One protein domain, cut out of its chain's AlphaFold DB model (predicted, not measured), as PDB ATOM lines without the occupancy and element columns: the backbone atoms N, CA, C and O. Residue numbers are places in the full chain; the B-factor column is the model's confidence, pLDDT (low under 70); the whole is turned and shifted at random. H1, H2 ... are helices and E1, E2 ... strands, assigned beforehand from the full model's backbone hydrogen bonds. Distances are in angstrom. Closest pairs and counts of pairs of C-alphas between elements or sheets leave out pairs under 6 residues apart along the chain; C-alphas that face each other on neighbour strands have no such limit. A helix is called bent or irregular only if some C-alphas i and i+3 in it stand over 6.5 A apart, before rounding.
ATOM      1  N   LEU A  18     139.615 153.866 123.931       93.38
ATOM      2  CA  LEU A  18     140.377 152.788 124.569       93.38
ATOM      3  C   LEU A  18     139.825 151.415 124.177       93.38
ATOM      4  O   LEU A  18     140.576 150.551 123.742       93.38
ATOM      5  N   LYS A  19     138.503 151.223 124.250       91.44
ATOM      6  CA  LYS A  19     137.881 149.960 123.831       91.44
ATOM      7  C   LYS A  19     138.126 149.628 122.356       91.44
ATOM      8  O   LYS A  19     138.226 148.451 122.028       91.44
ATOM      9  N   SER A  20     138.211 150.617 121.462       93.38
ATOM     10  CA  SER A  20     138.460 150.338 120.043       93.38
ATOM     11  C   SER A  20     139.885 149.851 119.781       93.38
ATOM     12  O   SER A  20     140.072 149.065 118.856       93.38
ATOM     13  N   GLN A  21     140.847 150.241 120.625       95.31
ATOM     14  CA  GLN A  21     142.248 149.817 120.547       95.31
ATOM     15  C   GLN A  21     142.531 148.444 121.175       95.31
ATOM     16  O   GLN A  21     143.658 147.975 121.071       95.31
ATOM     17  N   ASP A  22     141.557 147.792 121.826       94.50
ATOM     18  CA  ASP A  22     141.757 146.477 122.453       94.50
ATOM     19  C   ASP A  22     142.024 145.393 121.393       94.50
ATOM     20  O   ASP A  22     141.103 144.943 120.704       94.50
ATOM     21  N   ALA A  23     143.290 144.985 121.269       92.12
ATOM     22  CA  ALA A  23     143.723 143.924 120.360       92.12
ATOM     23  C   ALA A  23     143.565 142.518 120.961       92.12
ATOM     24  O   ALA A  23     143.635 141.532 120.231       92.12
ATOM     25  N   PHE A  24     143.333 142.414 122.272       92.62
ATOM     26  CA  PHE A  24     143.285 141.139 122.987       92.62
ATOM     27  C   PHE A  24     141.866 140.600 123.165       92.62
ATOM     28  O   PHE A  24     141.708 139.573 123.806       92.62
ATOM     29  N   GLY A  25     140.851 141.290 122.629       87.25
ATOM     30  CA  GLY A  25     139.431 141.040 122.884       87.25
ATOM     31  C   GLY A  25     139.002 139.566 122.852       87.25
ATOM     32  O   GLY A  25     139.274 138.829 121.902       87.25
ATOM     33  N   HIS A  26     138.253 139.161 123.875       84.44
ATOM     34  CA  HIS A  26     137.789 137.794 124.057       84.44
ATOM     35  C   HIS A  26     136.732 137.461 123.005       84.44
ATOM     36  O   HIS A  26     135.667 138.080 122.975       84.44
ATOM     37  N   LYS A  27     136.998 136.482 122.133       83.94
ATOM     38  CA  LYS A  27     135.994 135.989 121.179       83.94
ATOM     39  C   LYS A  27     134.780 135.456 121.944       83.94
ATOM     40  O   LYS A  27     134.929 134.814 122.980       83.94
ATOM     41  N   ILE A  28     133.579 135.681 121.438       80.06
ATOM     42  CA  ILE A  28     132.327 135.170 122.004       80.06
ATOM     43  C   ILE A  28     131.668 134.330 120.909       80.06
ATOM     44  O   ILE A  28     131.682 134.730 119.750       80.06
ATOM     45  N   SER A  29     131.152 133.145 121.245       66.75
ATOM     46  CA  SER A  29     130.463 132.287 120.264       66.75
ATOM     47  C   SER A  29     129.062 132.792 119.920       66.75
ATOM     48  O   SER A  29     128.614 132.630 118.793       66.75
ATOM     49  N   LEU A  30     128.385 133.420 120.883       68.88
ATOM     50  CA  LEU A  30     127.098 134.079 120.697       68.88
ATOM     51  C   LEU A  30     127.342 135.579 120.520       68.88
ATOM     52  O   LEU A  30     127.998 136.201 121.356       68.88
ATOM     53  N   ASN A  31     126.834 136.160 119.430       70.50
ATOM     54  CA  ASN A  31     127.000 137.583 119.131       70.50
ATOM     55  C   ASN A  31     126.473 138.444 120.290       70.50
ATOM     56  O   ASN A  31     125.268 138.604 120.476       70.50
ATOM     57  N   TYR A  32     127.381 139.039 121.060       67.25
ATOM     58  CA  TYR A  32     127.035 139.966 122.130       67.25
ATOM     59  C   TYR A  32     127.000 141.379 121.556       67.25
ATOM     60  O   TYR A  32     128.023 141.896 121.114       67.25
ATOM     61  N   GLN A  33     125.825 142.015 121.547       69.50
ATOM     62  CA  GLN A  33     125.638 143.352 120.956       69.50
ATOM     63  C   GLN A  33     126.115 143.440 119.491       69.50
ATOM     64  O   GLN A  33     126.718 144.436 119.095       69.50
ATOM     65  N   ASN A  34     125.879 142.386 118.700       77.19
ATOM     66  CA  ASN A  34     126.337 142.261 117.308       77.19
ATOM     67  C   ASN A  34     127.866 142.335 117.127       77.19
ATOM     68  O   ASN A  34     128.343 142.611 116.029       77.19
ATOM     69  N   GLN A  35     128.648 142.087 118.187       78.94
ATOM     70  CA  GLN A  35     130.103 141.993 118.105       78.94
ATOM     71  C   GLN A  35     130.570 140.572 118.460       78.94
ATOM     72  O   GLN A  35     130.196 140.047 119.510       78.94
ATOM     73  N   PRO A  36     131.440 139.957 117.635       82.88
ATOM     74  CA  PRO A  36     131.966 138.614 117.886       82.88
ATOM     75  C   PRO A  36     133.070 138.596 118.957       82.88
ATOM     76  O   PRO A  36     133.591 137.537 119.298       82.88
ATOM     77  N   THR A  37     133.485 139.762 119.469       86.00
ATOM     78  CA  THR A  37     134.562 139.900 120.461       86.00
ATOM     79  C   THR A  37     134.180 140.904 121.543       86.00
ATOM     80  O   THR A  37     133.735 142.012 121.244       86.00
ATOM     81  N   PHE A  38     134.379 140.543 122.811       89.00
ATOM     82  CA  PHE A  38     134.254 141.463 123.934       89.00
ATOM     83  C   PHE A  38     135.513 142.325 124.030       89.00
ATOM     84  O   PHE A  38     136.584 141.839 124.393       89.00
ATOM     85  N   ARG A  39     135.380 143.622 123.735       90.62
ATOM     86  CA  ARG A  39     136.459 144.601 123.920       90.62
ATOM     87  C   ARG A  39     136.308 145.358 125.232       90.62
ATOM     88  O   ARG A  39     135.259 145.932 125.549       90.62
ATOM     89  N   SER A  40     137.393 145.403 125.985       92.38
ATOM     90  CA  SER A  40     137.476 145.998 127.311       92.38
ATOM     91  C   SER A  40     138.312 147.279 127.285       92.38
ATOM     92  O   SER A  40     139.231 147.436 126.489       92.38
ATOM     93  N   SER A  41     138.020 148.227 128.179       91.69
ATOM     94  CA  SER A  41     138.876 149.416 128.321       91.69
ATOM     95  C   SER A  41     140.249 149.067 128.901       91.69
ATOM     96  O   SER A  41     141.219 149.750 128.596       91.69
ATOM     97  N   VAL A  42     140.328 147.994 129.698       92.75
ATOM     98  CA  VAL A  42     141.575 147.487 130.291       92.75
ATOM     99  C   VAL A  42     142.489 146.896 129.214       92.75
ATOM    100  O   VAL A  42     143.650 147.280 129.134       92.75
ATOM    101  N   GLY A  43     141.969 146.034 128.334       92.19
ATOM    102  CA  GLY A  43     142.741 145.483 127.214       92.19
ATOM    103  C   GLY A  43     143.156 146.543 126.194       92.19
ATOM    104  O   GLY A  43     144.279 146.517 125.695       92.19
ATOM    105  N   GLY A  44     142.305 147.546 125.976       93.94
ATOM    106  CA  GLY A  44     142.639 148.743 125.206       93.94
ATOM    107  C   GLY A  44     143.836 149.517 125.752       93.94
ATOM    108  O   GLY A  44     144.793 149.777 125.025       93.94
ATOM    109  N   PHE A  45     143.803 149.840 127.047       95.12
ATOM    110  CA  PHE A  45     144.920 150.493 127.733       95.12
ATOM    111  C   PHE A  45     146.203 149.660 127.633       95.12
ATOM    112  O   PHE A  45     147.250 150.185 127.258       95.12
ATOM    113  N   MET A  46     146.104 148.351 127.881       95.00
ATOM    114  CA  MET A  46     147.254 147.453 127.815       95.00
ATOM    115  C   MET A  46     147.858 147.365 126.408       95.00
ATOM    116  O   MET A  46     149.076 147.362 126.252       95.00
ATOM    117  N   THR A  47     147.016 147.364 125.370       95.75
ATOM    118  CA  THR A  47     147.468 147.367 123.969       95.75
ATOM    119  C   THR A  47     148.251 148.640 123.640       95.75
ATOM    120  O   THR A  47     149.290 148.572 122.986       95.75
ATOM    121  N   ILE A  48     147.782 149.803 124.102       96.19
ATOM    122  CA  ILE A  48     148.477 151.083 123.893       96.19
ATOM    123  C   ILE A  48     149.815 151.092 124.636       96.19
ATOM    124  O   ILE A  48     150.829 151.440 124.034       96.19
ATOM    125  N   ALA A  49     149.836 150.669 125.902       96.00
ATOM    126  CA  ALA A  49     151.061 150.590 126.695       96.00
ATOM    127  C   ALA A  49     152.110 149.680 126.030       96.00
ATOM    128  O   ALA A  49     153.266 150.075 125.886       96.00
ATOM    129  N   LEU A  50     151.693 148.507 125.542       96.25
ATOM    130  CA  LEU A  50     152.574 147.580 124.832       96.25
ATOM    131  C   LEU A  50     153.120 148.181 123.528       96.25
ATOM    132  O   LEU A  50     154.313 148.070 123.254       96.25
ATOM    133  N   ARG A  51     152.272 148.849 122.735       96.06
ATOM    134  CA  ARG A  51     152.700 149.522 121.496       96.06
ATOM    135  C   ARG A  51     153.696 150.649 121.766       96.06
ATOM    136  O   ARG A  51     154.655 150.776 121.014       96.06
ATOM    137  N   LEU A  52     153.498 151.434 122.827       96.88
ATOM    138  CA  LEU A  52     154.437 152.489 123.224       96.88
ATOM    139  C   LEU A  52     155.783 151.917 123.685       96.88
ATOM    140  O   LEU A  52     156.821 152.448 123.307       96.88
ATOM    141  N   LEU A  53     155.776 150.813 124.440       97.06
ATOM    142  CA  LEU A  53     156.999 150.124 124.862       97.06
ATOM    143  C   LEU A  53     157.776 149.593 123.650       97.06
ATOM    144  O   LEU A  53     158.972 149.856 123.523       97.06
ATOM    145  N   LEU A  54     157.095 148.909 122.724       96.31
ATOM    146  CA  LEU A  54     157.709 148.412 121.489       96.31
ATOM    147  C   LEU A  54     158.239 149.549 120.607       96.31
ATOM    148  O   LEU A  54     159.320 149.416 120.040       96.31
ATOM    149  N   LEU A  55     157.523 150.676 120.528       96.81
ATOM    150  CA  LEU A  55     157.984 151.862 119.808       96.81
ATOM    151  C   LEU A  55     159.240 152.460 120.455       96.81
ATOM    152  O   LEU A  55     160.196 152.761 119.750       96.81
ATOM    153  N   GLY A  56     159.274 152.586 121.784       97.44
ATOM    154  CA  GLY A  56     160.457 153.057 122.510       97.44
ATOM    155  C   GLY A  56     161.668 152.142 122.301       97.44
ATOM    156  O   GLY A  56     162.766 152.618 122.015       97.44
ATOM    157  N   TYR A  57     161.456 150.825 122.349       97.44
ATOM    158  CA  TYR A  57     162.498 149.839 122.060       97.44
ATOM    159  C   TYR A  57     162.976 149.907 120.600       97.44
ATOM    160  O   TYR A  57     164.173 149.814 120.330       97.44
ATOM    161  N   PHE A  58     162.070 150.132 119.647       96.62
ATOM    162  CA  PHE A  58     162.431 150.349 118.246       96.62
ATOM    163  C   PHE A  58     163.273 151.612 118.054       96.62
ATOM    164  O   PHE A  58     164.316 151.545 117.410       96.62
ATOM    165  N   LEU A  59     162.881 152.736 118.661       96.75
ATOM    166  CA  LEU A  59     163.654 153.980 118.601       96.75
ATOM    167  C   LEU A  59     165.051 153.812 119.217       96.75
ATOM    168  O   LEU A  59     166.023 154.305 118.656       96.75
ATOM    169  N   SER A  60     165.178 153.055 120.311       96.19
ATOM    170  CA  SER A  60     166.480 152.722 120.909       96.19
ATOM    171  C   SER A  60     167.375 151.899 119.968       96.19
ATOM    172  O   SER A  60     168.561 152.207 119.811       96.19
ATOM    173  N   ASN A  61     166.814 150.904 119.270       93.62
ATOM    174  CA  ASN A  61     167.550 150.159 118.241       93.62
ATOM    175  C   ASN A  61     167.920 151.052 117.049       93.62
ATOM    176  O   ASN A  61     169.015 150.937 116.514       93.62
ATOM    177  N   LEU A  62     167.054 151.989 116.662       92.31
ATOM    178  CA  LEU A  62     167.328 152.927 115.575       92.31
ATOM    179  C   LEU A  62     168.495 153.865 115.928       92.31
ATOM    180  O   LEU A  62     169.385 154.062 115.105       92.31
ATOM    181  N   VAL A  63     168.562 154.357 117.170       94.06
ATOM    182  CA  VAL A  63     169.725 155.109 117.676       94.06
ATOM    183  C   VAL A  63     170.997 154.256 117.633       94.06
ATOM    184  O   VAL A  63     172.044 154.744 117.219       94.06
ATOM    185  N   THR A  64     170.912 152.973 117.994       90.38
ATOM    186  CA  THR A  64     172.040 152.021 117.919       90.38
ATOM    187  C   THR A  64     172.532 151.836 116.478       90.38
ATOM    188  O   THR A  64     173.740 151.841 116.237       90.38
ATOM    189  N   VAL A  65     171.609 151.744 115.513       89.38
ATOM    190  CA  VAL A  65     171.910 151.651 114.075       89.38
ATOM    191  C   VAL A  65     172.557 152.938 113.553       89.38
ATOM    192  O   VAL A  65     173.579 152.866 112.871       89.38
ATOM    193  N   ILE A  66     172.016 154.113 113.900       87.19
ATOM    194  CA  ILE A  66     172.588 155.414 113.505       87.19
ATOM    195  C   ILE A  66     173.997 155.580 114.082       87.19
ATOM    196  O   ILE A  66     174.920 155.948 113.357       87.19
ATOM    197  N   ASN A  67     174.180 155.252 115.362       89.12
ATOM    198  CA  ASN A  67     175.467 155.384 116.044       89.12
ATOM    199  C   ASN A  67     176.464 154.270 115.686       89.12
ATOM    200  O   ASN A  67     177.616 154.337 116.108       89.12
ATOM    201  N   ARG A  68     176.045 153.236 114.936       85.12
ATOM    202  CA  ARG A  68     176.863 152.066 114.558       85.12
ATOM    203  C   ARG A  68     177.602 151.429 115.748       85.12
ATOM    204  O   ARG A  68     178.724 150.940 115.598       85.12
ATOM    205  N   SER A  69     176.992 151.450 116.935       83.25
ATOM    206  CA  SER A  69     177.641 151.018 118.184       83.25
ATOM    207  C   SER A  69     177.762 149.498 118.293       83.25
ATOM    208  O   SER A  69     178.684 148.998 118.932       83.25
ATOM    209  N   GLN A  70     176.868 148.759 117.636       79.75
ATOM    210  CA  GLN A  70     176.951 147.309 117.510       79.75
ATOM    211  C   GLN A  70     177.525 146.943 116.147       79.75
ATOM    212  O   GLN A  70     176.871 147.079 115.110       79.75
ATOM    213  N   ILE A 246     169.122 148.756 109.590       87.12
ATOM    214  CA  ILE A 246     167.717 149.108 109.851       87.12
ATOM    215  C   ILE A 246     166.814 147.867 109.722       87.12
ATOM    216  O   ILE A 246     165.882 147.693 110.506       87.12
ATOM    217  N   LEU A 247     167.109 146.975 108.769       85.75
ATOM    218  CA  LEU A 247     166.362 145.730 108.580       85.75
ATOM    219  C   LEU A 247     166.524 144.777 109.768       85.75
ATOM    220  O   LEU A 247     165.548 144.144 110.171       85.75
ATOM    221  N   ASP A 248     167.716 144.713 110.362       87.31
ATOM    222  CA  ASP A 248     167.958 143.898 111.554       87.31
ATOM    223  C   ASP A 248     167.181 144.450 112.754       87.31
ATOM    224  O   ASP A 248     166.541 143.686 113.477       87.31
ATOM    225  N   ALA A 249     167.134 145.778 112.914       91.25
ATOM    226  CA  ALA A 249     166.315 146.425 113.939       91.25
ATOM    227  C   ALA A 249     164.820 146.103 113.768       91.25
ATOM    228  O   ALA A 249     164.159 145.719 114.736       91.25
ATOM    229  N   PHE A 250     164.283 146.180 112.544       90.81
ATOM    230  CA  PHE A 250     162.904 145.764 112.267       90.81
ATOM    231  C   PHE A 250     162.670 144.280 112.560       90.81
ATOM    232  O   PHE A 250     161.637 143.929 113.131       90.81
ATOM    233  N   SER A 251     163.616 143.411 112.200       94.06
ATOM    234  CA  SER A 251     163.514 141.970 112.441       94.06
ATOM    235  C   SER A 251     163.474 141.646 113.938       94.06
ATOM    236  O   SER A 251     162.588 140.915 114.386       94.06
ATOM    237  N   ILE A 252     164.362 142.255 114.729       93.12
ATOM    238  CA  ILE A 252     164.433 142.070 116.185       93.12
ATOM    239  C   ILE A 252     163.157 142.571 116.861       93.12
ATOM    240  O   ILE A 252     162.568 141.861 117.680       93.12
ATOM    241  N   VAL A 253     162.689 143.769 116.500       95.94
ATOM    242  CA  VAL A 253     161.457 144.332 117.070       95.94
ATOM    243  C   VAL A 253     160.229 143.532 116.643       95.94
ATOM    244  O   VAL A 253     159.363 143.271 117.475       95.94
ATOM    245  N   GLY A 254     160.159 143.088 115.387       93.12
ATOM    246  CA  GLY A 254     159.077 142.239 114.889       93.12
ATOM    247  C   GLY A 254     159.018 140.884 115.600       93.12
ATOM    248  O   GLY A 254     157.940 140.445 116.007       93.12
ATOM    249  N   GLY A 255     160.174 140.254 115.832       93.69
ATOM    250  CA  GLY A 255     160.274 139.019 116.613       93.69
ATOM    251  C   GLY A 255     159.819 139.207 118.063       93.69
ATOM    252  O   GLY A 255     158.995 138.437 118.566       93.69
ATOM    253  N   LEU A 256     160.283 140.277 118.720       94.75
ATOM    254  CA  LEU A 256     159.874 140.616 120.084       94.75
ATOM    255  C   LEU A 256     158.375 140.935 120.171       94.75
ATOM    256  O   LEU A 256     157.708 140.509 121.115       94.75
ATOM    257  N   MET A 257     157.827 141.646 119.182       94.56
ATOM    258  CA  MET A 257     156.397 141.938 119.083       94.56
ATOM    259  C   MET A 257     155.586 140.639 119.066       94.56
ATOM    260  O   MET A 257     154.659 140.499 119.857       94.56
ATOM    261  N   GLY A 258     155.959 139.653 118.246       92.31
ATOM    262  CA  GLY A 258     155.253 138.368 118.198       92.31
ATOM    263  C   GLY A 258     155.199 137.657 119.557       92.31
ATOM    264  O   GLY A 258     154.127 137.251 120.010       92.31
ATOM    265  N   ILE A 259     156.344 137.563 120.239       95.44
ATOM    266  CA  ILE A 259     156.454 136.876 121.537       95.44
ATOM    267  C   ILE A 259     155.690 137.633 122.632       95.44
ATOM    268  O   ILE A 259     154.914 137.035 123.380       95.44
ATOM    269  N   THR A 260     155.873 138.954 122.717       93.94
ATOM    270  CA  THR A 260     155.220 139.780 123.743       93.94
ATOM    271  C   THR A 260     153.705 139.807 123.571       93.94
ATOM    272  O   THR A 260     152.985 139.640 124.556       93.94
ATOM    273  N   PHE A 261     153.196 139.931 122.342       93.88
ATOM    274  CA  PHE A 261     151.755 139.872 122.087       93.88
ATOM    275  C   PHE A 261     151.157 138.520 122.472       93.88
ATOM    276  O   PHE A 261     150.103 138.502 123.103       93.88
ATOM    277  N   ALA A 262     151.820 137.402 122.162       93.06
ATOM    278  CA  ALA A 262     151.339 136.078 122.554       93.06
ATOM    279  C   ALA A 262     151.269 135.921 124.084       93.06
ATOM    280  O   ALA A 262     150.263 135.447 124.618       93.06
ATOM    281  N   PHE A 263     152.304 136.379 124.795       94.31
ATOM    282  CA  PHE A 263     152.346 136.358 126.258       94.31
ATOM    283  C   PHE A 263     151.230 137.211 126.882       94.31
ATOM    284  O   PHE A 263     150.479 136.733 127.737       94.31
ATOM    285  N   PHE A 264     151.068 138.457 126.424       93.62
ATOM    286  CA  PHE A 264     150.012 139.333 126.933       93.62
ATOM    287  C   PHE A 264     148.620 138.849 126.551       93.62
ATOM    288  O   PHE A 264     147.712 138.966 127.366       93.62
ATOM    289  N   GLN A 265     148.439 138.256 125.372       92.88
ATOM    290  CA  GLN A 265     147.164 137.670 124.973       92.88
ATOM    291  C   GLN A 265     146.741 136.549 125.926       92.88
ATOM    292  O   GLN A 265     145.597 136.548 126.375       92.88
ATOM    293  N   TYR A 266     147.661 135.648 126.284       92.88
ATOM    294  CA  TYR A 266     147.392 134.577 127.245       92.88
ATOM    295  C   TYR A 266     146.939 135.125 128.609       92.88
ATOM    296  O   TYR A 266     145.946 134.670 129.176       92.88
ATOM    297  N   PHE A 267     147.626 136.149 129.120       92.19
ATOM    298  CA  PHE A 267     147.272 136.777 130.393       92.19
ATOM    299  C   PHE A 267     145.947 137.558 130.323       92.19
ATOM    300  O   PHE A 267     145.101 137.467 131.218       92.19
ATOM    301  N   MET A 268     145.746 138.314 129.242       92.31
ATOM    302  CA  MET A 268     144.561 139.145 129.044       92.31
ATOM    303  C   MET A 268     143.298 138.317 128.840       92.31
ATOM    304  O   MET A 268     142.238 138.753 129.287       92.31
ATOM    305  N   GLU A 269     143.388 137.128 128.241       90.12
ATOM    306  CA  GLU A 269     142.238 136.239 128.060       90.12
ATOM    307  C   GLU A 269     141.565 135.912 129.403       90.12
ATOM    308  O   GLU A 269     140.347 136.051 129.531       90.12
ATOM    309  N   ALA A 270     142.351 135.595 130.439       90.75
ATOM    310  CA  ALA A 270     141.835 135.293 131.775       90.75
ATOM    311  C   ALA A 270     141.160 136.504 132.447       90.75
ATOM    312  O   ALA A 270     140.144 136.367 133.136       90.75
ATOM    313  N   ILE A 271     141.710 137.708 132.257       91.06
ATOM    314  CA  ILE A 271     141.133 138.947 132.801       91.06
ATOM    315  C   ILE A 271     139.842 139.297 132.062       91.06
ATOM    316  O   ILE A 271     138.834 139.638 132.687       91.06
ATOM    317  N   GLN A 272     139.854 139.209 130.736       90.19
ATOM    318  CA  GLN A 272     138.709 139.556 129.909       90.19
ATOM    319  C   GLN A 272     137.548 138.587 130.093       90.19
ATOM    320  O   GLN A 272     136.412 139.050 130.112       90.19
ATOM    321  N   GLU A 273     137.802 137.293 130.301       88.94
ATOM    322  CA  GLU A 273     136.760 136.321 130.648       88.94
ATOM    323  C   GLU A 273     136.041 136.733 131.946       88.94
ATOM    324  O   GLU A 273     134.812 136.796 131.987       88.94
ATOM    325  N   LYS A 274     136.791 137.123 132.988       89.94
ATOM    326  CA  LYS A 274     136.207 137.613 134.249       89.94
ATOM    327  C   LYS A 274     135.406 138.903 134.060       89.94
ATOM    328  O   LYS A 274     134.304 139.026 134.594       89.94
ATOM    329  N   LEU A 275     135.937 139.858 133.293       88.62
ATOM    330  CA  LEU A 275     135.243 141.115 132.991       88.62
ATOM    331  C   LEU A 275     133.974 140.885 132.164       88.62
ATOM    332  O   LEU A 275     132.963 141.553 132.383       88.62
ATOM    333  N   PHE A 276     134.017 139.935 131.234       87.56
ATOM    334  CA  PHE A 276     132.880 139.539 130.418       87.56
ATOM    335  C   PHE A 276     131.775 138.910 131.273       87.56
ATOM    336  O   PHE A 276     130.641 139.383 131.228       87.56
ATOM    337  N   MET A 277     132.107 137.932 132.126       84.94
ATOM    338  CA  MET A 277     131.142 137.300 133.038       84.94
ATOM    339  C   MET A 277     130.533 138.310 134.015       84.94
ATOM    340  O   MET A 277     129.317 138.341 134.190       84.94
ATOM    341  N   SER A 278     131.346 139.209 134.580       85.31
ATOM    342  CA  SER A 278     130.858 140.324 135.402       85.31
ATOM    343  C   SER A 278     129.883 141.224 134.634       85.31
ATOM    344  O   SER A 278     128.821 141.575 135.154       85.31
ATOM    345  N   SER A 279     130.188 141.540 133.370       84.19
ATOM    346  CA  SER A 279     129.310 142.344 132.518       84.19
ATOM    347  C   SER A 279     128.007 141.637 132.136       84.19
ATOM    348  O   SER A 279     127.014 142.328 131.907       84.19
ATOM    349  N   ILE A 280     128.002 140.310 132.001       82.81
ATOM    350  CA  ILE A 280     126.787 139.527 131.745       82.81
ATOM    351  C   ILE A 280     125.929 139.475 133.003       82.81
ATOM    352  O   ILE A 280     124.747 139.804 132.944       82.81
ATOM    353  N   ILE A 281     126.523 139.120 134.144       79.44
ATOM    354  CA  ILE A 281     125.802 138.970 135.413       79.44
ATOM    355  C   ILE A 281     125.130 140.287 135.803       79.44
ATOM    356  O   ILE A 281     123.949 140.289 136.130       79.44
ATOM    357  N   SER A 282     125.829 141.416 135.651       76.50
ATOM    358  CA  SER A 282     125.260 142.747 135.893       76.50
ATOM    359  C   SER A 282     124.079 143.108 134.980       76.50
ATOM    360  O   SER A 282     123.352 144.041 135.306       76.50
ATOM    361  N   LYS A 283     123.917 142.450 133.823       77.69
ATOM    362  CA  LYS A 283     122.821 142.714 132.875       77.69
ATOM    363  C   LYS A 283     121.661 141.731 132.996       77.69
ATOM    364  O   LYS A 283     120.532 142.131 132.751       77.69
ATOM    365  N   TYR A 317     127.125 136.085 143.002       75.38
ATOM    366  CA  TYR A 317     127.929 135.986 141.780       75.38
ATOM    367  C   TYR A 317     128.366 134.542 141.502       75.38
ATOM    368  O   TYR A 317     128.207 134.060 140.383       75.38
ATOM    369  N   GLN A 318     128.866 133.827 142.516       79.50
ATOM    370  CA  GLN A 318     129.280 132.426 142.370       79.50
ATOM    371  C   GLN A 318     128.095 131.506 142.050       79.50
ATOM    372  O   GLN A 318     128.217 130.631 141.197       79.50
ATOM    373  N   LYS A 319     126.928 131.727 142.676       76.62
ATOM    374  CA  LYS A 319     125.714 130.952 142.379       76.62
ATOM    375  C   LYS A 319     125.258 131.163 140.931       76.62
ATOM    376  O   LYS A 319     125.068 130.187 140.218       76.62
ATOM    377  N   ALA A 320     125.164 132.417 140.483       74.31
ATOM    378  CA  ALA A 320     124.807 132.769 139.107       74.31
ATOM    379  C   ALA A 320     125.796 132.198 138.081       74.31
ATOM    380  O   ALA A 320     125.392 131.658 137.053       74.31
ATOM    381  N   ARG A 321     127.098 132.282 138.379       74.44
ATOM    382  CA  ARG A 321     128.155 131.718 137.542       74.44
ATOM    383  C   ARG A 321     128.008 130.205 137.389       74.44
ATOM    384  O   ARG A 321     128.033 129.732 136.260       74.44
ATOM    385  N   ASN A 322     127.824 129.475 138.489       75.06
ATOM    386  CA  ASN A 322     127.668 128.019 138.453       75.06
ATOM    387  C   ASN A 322     126.408 127.602 137.684       75.06
ATOM    388  O   ASN A 322     126.449 126.625 136.947       75.06
ATOM    389  N   THR A 323     125.307 128.352 137.801       72.69
ATOM    390  CA  THR A 323     124.095 128.098 137.007       72.69
ATOM    391  C   THR A 323     124.351 128.292 135.509       72.69
ATOM    392  O   THR A 323     123.981 127.433 134.722       72.69
ATOM    393  N   ILE A 324     125.043 129.365 135.107       69.25
ATOM    394  CA  ILE A 324     125.374 129.616 133.691       69.25
ATOM    395  C   ILE A 324     126.378 128.585 133.151       69.25
ATOM    396  O   ILE A 324     126.222 128.114 132.029       69.25
ATOM    397  N   GLU A 325     127.410 128.233 133.924       65.88
ATOM    398  CA  GLU A 325     128.416 127.241 133.515       65.88
ATOM    399  C   GLU A 325     127.818 125.830 133.386       65.88
ATOM    400  O   GLU A 325     128.227 125.098 132.488       65.88
ATOM    401  N   ASN A 326     126.834 125.468 134.221       65.62
ATOM    402  CA  ASN A 326     126.140 124.177 134.144       65.62
ATOM    403  C   ASN A 326     125.126 124.102 132.991       65.62
ATOM    404  O   ASN A 326     124.965 123.041 132.400       65.62
ATOM    405  N   GLU A 327     124.459 125.209 132.657       64.31
ATOM    406  CA  GLU A 327     123.494 125.266 131.546       64.31
ATOM    407  C   GLU A 327     124.182 125.316 130.168       64.31
ATOM    408  O   GLU A 327     123.605 124.912 129.160       64.31
ATOM    409  N   PHE A 328     125.437 125.775 130.095       59.59
ATOM    410  CA  PHE A 328     126.186 125.900 128.841       59.59
ATOM    411  C   PHE A 328     127.408 124.962 128.782       59.59
ATOM    412  O   PHE A 328     128.556 125.410 128.740       59.59
ATOM    413  N   ASP A 329     127.173 123.652 128.653       51.94
ATOM    414  CA  ASP A 329     128.218 122.619 128.440       51.94
ATOM    415  C   ASP A 329     129.059 122.864 127.151       51.94
ATOM    416  O   ASP A 329     130.221 122.474 127.010       51.94
ATOM    417  N   ILE A 330     128.516 123.672 126.234       55.09
ATOM    418  CA  ILE A 330     129.181 124.233 125.045       55.09
ATOM    419  C   ILE A 330     130.435 125.071 125.386       55.09
ATOM    420  O   ILE A 330     131.384 125.117 124.598       55.09
ATOM    421  N   VAL A 331     130.503 125.704 126.565       51.25
ATOM    422  CA  VAL A 331     131.654 126.533 126.987       51.25
ATOM    423  C   VAL A 331     132.927 125.695 127.126       51.25
ATOM    424  O   VAL A 331     134.024 126.177 126.815       51.25
ATOM    425  N   ARG A 332     132.801 124.425 127.534       55.34
ATOM    426  CA  ARG A 332     133.940 123.511 127.690       55.34
ATOM    427  C   ARG A 332     134.522 123.117 126.331       55.34
ATOM    428  O   ARG A 332     135.736 123.193 126.162       55.34
ATOM    429  N   VAL A 333     133.670 122.817 125.348       54.53
ATOM    430  CA  VAL A 333     134.065 122.498 123.960       54.53
ATOM    431  C   VAL A 333     134.722 123.701 123.270       54.53
ATOM    432  O   VAL A 333     135.743 123.570 122.594       54.53
ATOM    433  N   ILE A 334     134.205 124.909 123.505       55.31
ATOM    434  CA  ILE A 334     134.753 126.151 122.937       55.31
ATOM    435  C   ILE A 334     136.153 126.474 123.486       55.31
ATOM    436  O   ILE A 334     137.009 126.953 122.736       55.31
ATOM    437  N   LYS A 335     136.421 126.202 124.772       56.78
ATOM    438  CA  LYS A 335     137.755 126.408 125.372       56.78
ATOM    439  C   LYS A 335     138.819 125.509 124.736       56.78
ATOM    440  O   LYS A 335     139.957 125.949 124.566       56.78
ATOM    441  N   THR A 336     138.467 124.288 124.337       61.38
ATOM    442  CA  THR A 336     139.387 123.365 123.653       61.38
ATOM    443  C   THR A 336     139.714 123.839 122.236       61.38
ATOM    444  O   THR A 336     140.884 123.863 121.863       61.38
ATOM    445  N   VAL A 337     138.720 124.318 121.479       57.78
ATOM    446  CA  VAL A 337     138.908 124.817 120.099       57.78
ATOM    447  C   VAL A 337     139.804 126.069 120.046       57.78
ATOM    448  O   VAL A 337     140.614 126.222 119.133       57.78
ATOM    449  N   ARG A 338     139.736 126.951 121.052       59.28
ATOM    450  CA  ARG A 338     140.563 128.177 121.105       59.28
ATOM    451  C   ARG A 338     142.036 127.920 121.400       59.28
ATOM    452  O   ARG A 338     142.889 128.600 120.831       59.28
ATOM    453  N   LYS A 339     142.342 126.922 122.234       66.31
ATOM    454  CA  LYS A 339     143.730 126.501 122.482       66.31
ATOM    455  C   LYS A 339     144.400 126.019 121.193       66.31
ATOM    456  O   LYS A 339     145.571 126.311 120.980       66.31
ATOM    457  N   VAL A 340     143.646 125.364 120.308       60.94
ATOM    458  CA  VAL A 340     144.145 124.884 119.010       60.94
ATOM    459  C   VAL A 340     144.465 126.046 118.053       60.94
ATOM    460  O   VAL A 340     145.554 126.062 117.489       60.94
ATOM    461  N   ASP A 341     143.601 127.068 117.931       58.72
ATOM    462  CA  ASP A 341     143.864 128.266 117.090       58.72
ATOM    463  C   ASP A 341     145.126 129.030 117.549       58.72
ATOM    464  O   ASP A 341     145.927 129.502 116.738       58.72
ATOM    465  N   LEU A 342     145.348 129.114 118.865       58.62
ATOM    466  CA  LEU A 342     146.502 129.811 119.442       58.62
ATOM    467  C   LEU A 342     147.820 129.040 119.227       58.62
ATOM    468  O   LEU A 342     148.848 129.643 118.906       58.62
ATOM    469  N   ILE A 343     147.783 127.706 119.319       58.69
ATOM    470  CA  ILE A 343     148.914 126.825 118.976       58.69
ATOM    471  C   ILE A 343     149.244 126.928 117.481       58.69
ATOM    472  O   ILE A 343     150.412 127.046 117.111       58.69
ATOM    473  N   PHE A 344     148.234 126.963 116.611       50.09
ATOM    474  CA  PHE A 344     148.451 127.114 115.172       50.09
ATOM    475  C   PHE A 344     149.099 128.456 114.817       50.09
ATOM    476  O   PHE A 344     150.077 128.477 114.073       50.09
ATOM    477  N   LYS A 345     148.635 129.574 115.387       56.72
ATOM    478  CA  LYS A 345     149.224 130.906 115.134       56.72
ATOM    479  C   LYS A 345     150.655 131.041 115.643       56.72
ATOM    480  O   LYS A 345     151.493 131.630 114.963       56.72
ATOM    481  N   THR A 346     150.947 130.473 116.810       56.94
ATOM    482  CA  THR A 346     152.310 130.467 117.364       56.94
ATOM    483  C   THR A 346     153.250 129.571 116.557       56.94
ATOM    484  O   THR A 346     154.387 129.969 116.298       56.94
ATOM    485  N   MET A 347     152.778 128.421 116.058       52.75
ATOM    486  CA  MET A 347     153.551 127.601 115.119       52.75
ATOM    487  C   MET A 347     153.785 128.319 113.786       52.75
ATOM    488  O   MET A 347     154.929 128.398 113.341       52.75
ATOM    489  N   PHE A 348     152.754 128.910 113.174       52.44
ATOM    490  CA  PHE A 348     152.892 129.616 111.894       52.44
ATOM    491  C   PHE A 348     153.833 130.828 111.972       52.44
ATOM    492  O   PHE A 348     154.627 131.025 111.059       52.44
ATOM    493  N   SER A 349     153.832 131.589 113.072       53.09
ATOM    494  CA  SER A 349     154.793 132.686 113.296       53.09
ATOM    495  C   SER A 349     156.249 132.195 113.347       53.09
ATOM    496  O   SER A 349     157.144 132.815 112.766       53.09
ATOM    497  N   LYS A 350     156.491 131.035 113.970       48.53
ATOM    498  CA  LYS A 350     157.817 130.404 114.015       48.53
ATOM    499  C   LYS A 350     158.274 129.931 112.628       48.53
ATOM    500  O   LYS A 350     159.441 130.096 112.280       48.53
ATOM    501  N   TYR A 351     157.354 129.415 111.810       49.03
ATOM    502  CA  TYR A 351     157.638 129.066 110.415       49.03
ATOM    503  C   TYR A 351     157.844 130.302 109.526       49.03
ATOM    504  O   TYR A 351     158.701 130.277 108.651       49.03
ATOM    505  N   GLN A 352     157.155 131.418 109.769       46.41
ATOM    506  CA  GLN A 352     157.388 132.670 109.036       46.41
ATOM    507  C   GLN A 352     158.817 133.203 109.241       46.41
ATOM    508  O   GLN A 352     159.460 133.597 108.273       46.41
ATOM    509  N   SER A 353     159.366 133.116 110.458       46.62
ATOM    510  CA  SER A 353     160.787 133.402 110.735       46.62
ATOM    511  C   SER A 353     161.745 132.488 109.959       46.62
ATOM    512  O   SER A 353     162.802 132.943 109.525       46.62
ATOM    513  N   PHE A 354     161.367 131.225 109.747       50.56
ATOM    514  CA  PHE A 354     162.121 130.274 108.928       50.56
ATOM    515  C   PHE A 354     162.050 130.594 107.424       50.56
ATOM    516  O   PHE A 354     163.028 130.389 106.707       50.56
ATOM    517  N   PHE A 355     160.928 131.137 106.938       43.69
ATOM    518  CA  PHE A 355     160.757 131.494 105.526       43.69
ATOM    519  C   PHE A 355     161.373 132.844 105.144       43.69
ATOM    520  O   PHE A 355     161.688 133.031 103.976       43.69
ATOM    521  N   ILE A 356     161.602 133.773 106.077       47.25
ATOM    522  CA  ILE A 356     162.183 135.098 105.773       47.25
ATOM    523  C   ILE A 356     163.566 135.017 105.088       47.25
ATOM    524  O   ILE A 356     163.742 135.696 104.078       47.25
ATOM    525  N   PRO A 357     164.535 134.188 105.532       42.25
ATOM    526  CA  PRO A 357     165.800 133.998 104.816       42.25
ATOM    527  C   PRO A 357     165.609 133.410 103.410       42.25
ATOM    528  O   PRO A 357     166.289 133.809 102.469       42.25
ATOM    529  N   ILE A 358     164.649 132.491 103.257       43.47
ATOM    530  CA  ILE A 358     164.329 131.838 101.980       43.47
ATOM    531  C   ILE A 358     163.677 132.839 101.020       43.47
ATOM    532  O   ILE A 358     164.025 132.876  99.848       43.47
ATOM    533  N   LEU A 359     162.771 133.687 101.506       39.84
ATOM    534  CA  LEU A 359     162.107 134.723 100.716       39.84
ATOM    535  C   LEU A 359     163.072 135.855 100.356       39.84
ATOM    536  O   LEU A 359     163.062 136.291  99.214       39.84
ATOM    537  N   ARG A 360     163.958 136.273 101.274       45.31
ATOM    538  CA  ARG A 360     164.999 137.296 101.035       45.31
ATOM    539  C   ARG A 360     165.972 136.889  99.922       45.31
ATOM    540  O   ARG A 360     166.409 137.753  99.174       45.31
ATOM    541  N   ASN A 361     166.235 135.591  99.777       40.44
ATOM    542  CA  ASN A 361     167.061 135.036  98.699       40.44
ATOM    543  C   ASN A 361     166.287 134.791  97.387       40.44
ATOM    544  O   ASN A 361     166.898 134.390  96.402       40.44
ATOM    545  N   ASN A 362     164.968 135.014  97.367       36.06
ATOM    546  CA  ASN A 362     164.082 134.745  96.228       36.06
ATOM    547  C   ASN A 362     163.213 135.959  95.820       36.06
ATOM    548  O   ASN A 362     162.270 135.800  95.044       36.06
TER     549      ASN A 362
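Overview. This is residues 18 to 70, 246 to 283 and 317 to 362 of the 469 residues of an uncharacterized protein of Stylonychia lemnae (UniProt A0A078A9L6). Three long helices run side by side as a loose rod, H2 between H1 and H4, each running opposite ways to its neighbour, with H4 only near H2. The short helix H3 stands across one end, and a small hairpin, E1 and E2, packs on residues 265 to 280 of H2. The printed part has 137 residues, in order E1, E2, H1, H2, H3, H4, with an antiparallel sheet E1 - E2; it is mostly helix. It is loose, with a radius of gyration of the C-alphas of 19.4 A and spans of 62 by 30 by 25 A.

Arrangement. Start at E1, residues 26 to 32, and E2, residues 35 to 38, an antiparallel hairpin at 137 degrees; N 28 and O 36 are 2.8 A apart, within hydrogen-bond range. H1, residues 41 to 67, touches H2, residues 246 to 283, opposite ways at a shallow tilt of 9 degrees; their closest C-alphas, Asn 61 and Ala 249, are 5.8 A apart. The closest C-alphas of E1 and H2, His 26 and Gln 272, are 6.2 A apart. With residues 277 to 281 alone, H2 touches H3, residues 317 to 327, about perpendicular at 82 degrees; Ile 281 and Ala 320 have the closest C-alphas, 7.3 A apart. H4, residues 330 to 360, is close to H2 but not clearly touching, opposite ways at a shallow tilt of 10 degrees; the closest C-alphas, Gly 258 and Ser 349, are 7.5 A apart. H1 and H4 are apart. Every O i to N i+4 pair is within hydrogen-bond range in H1 and H3, against 31 of 34 in H2 and 24 of 27 in H4.

Along the chain. Find C-alpha 26 at (137.789, 137.794, 124.057), where E1 begins. H1 is 39.1 A long, and H2, 50.9 A, has a kink of 35 degrees near residue 268. H4, 45.1 A, ends at C-alpha 360 at (164.999, 137.296, 101.035); it has a kink of 35 degrees near residue 354 and is irregular, but only just: C-alphas 354 and 357 are 6.7 A apart.

Size, cuts and confidence. The two C-alphas farthest apart, Arg 68 and Thr 323, are 62.2 A apart. Residues 71 to 245 and 284 to 316 are not printed; the C-alpha gaps are 12.1 A and 12.3 A. The links printed whole between named elements are tight. Residues 357 to 362 stand free, and pLDDT is under 70 at residues 29 to 30, 32 to 33 and 324 to 362.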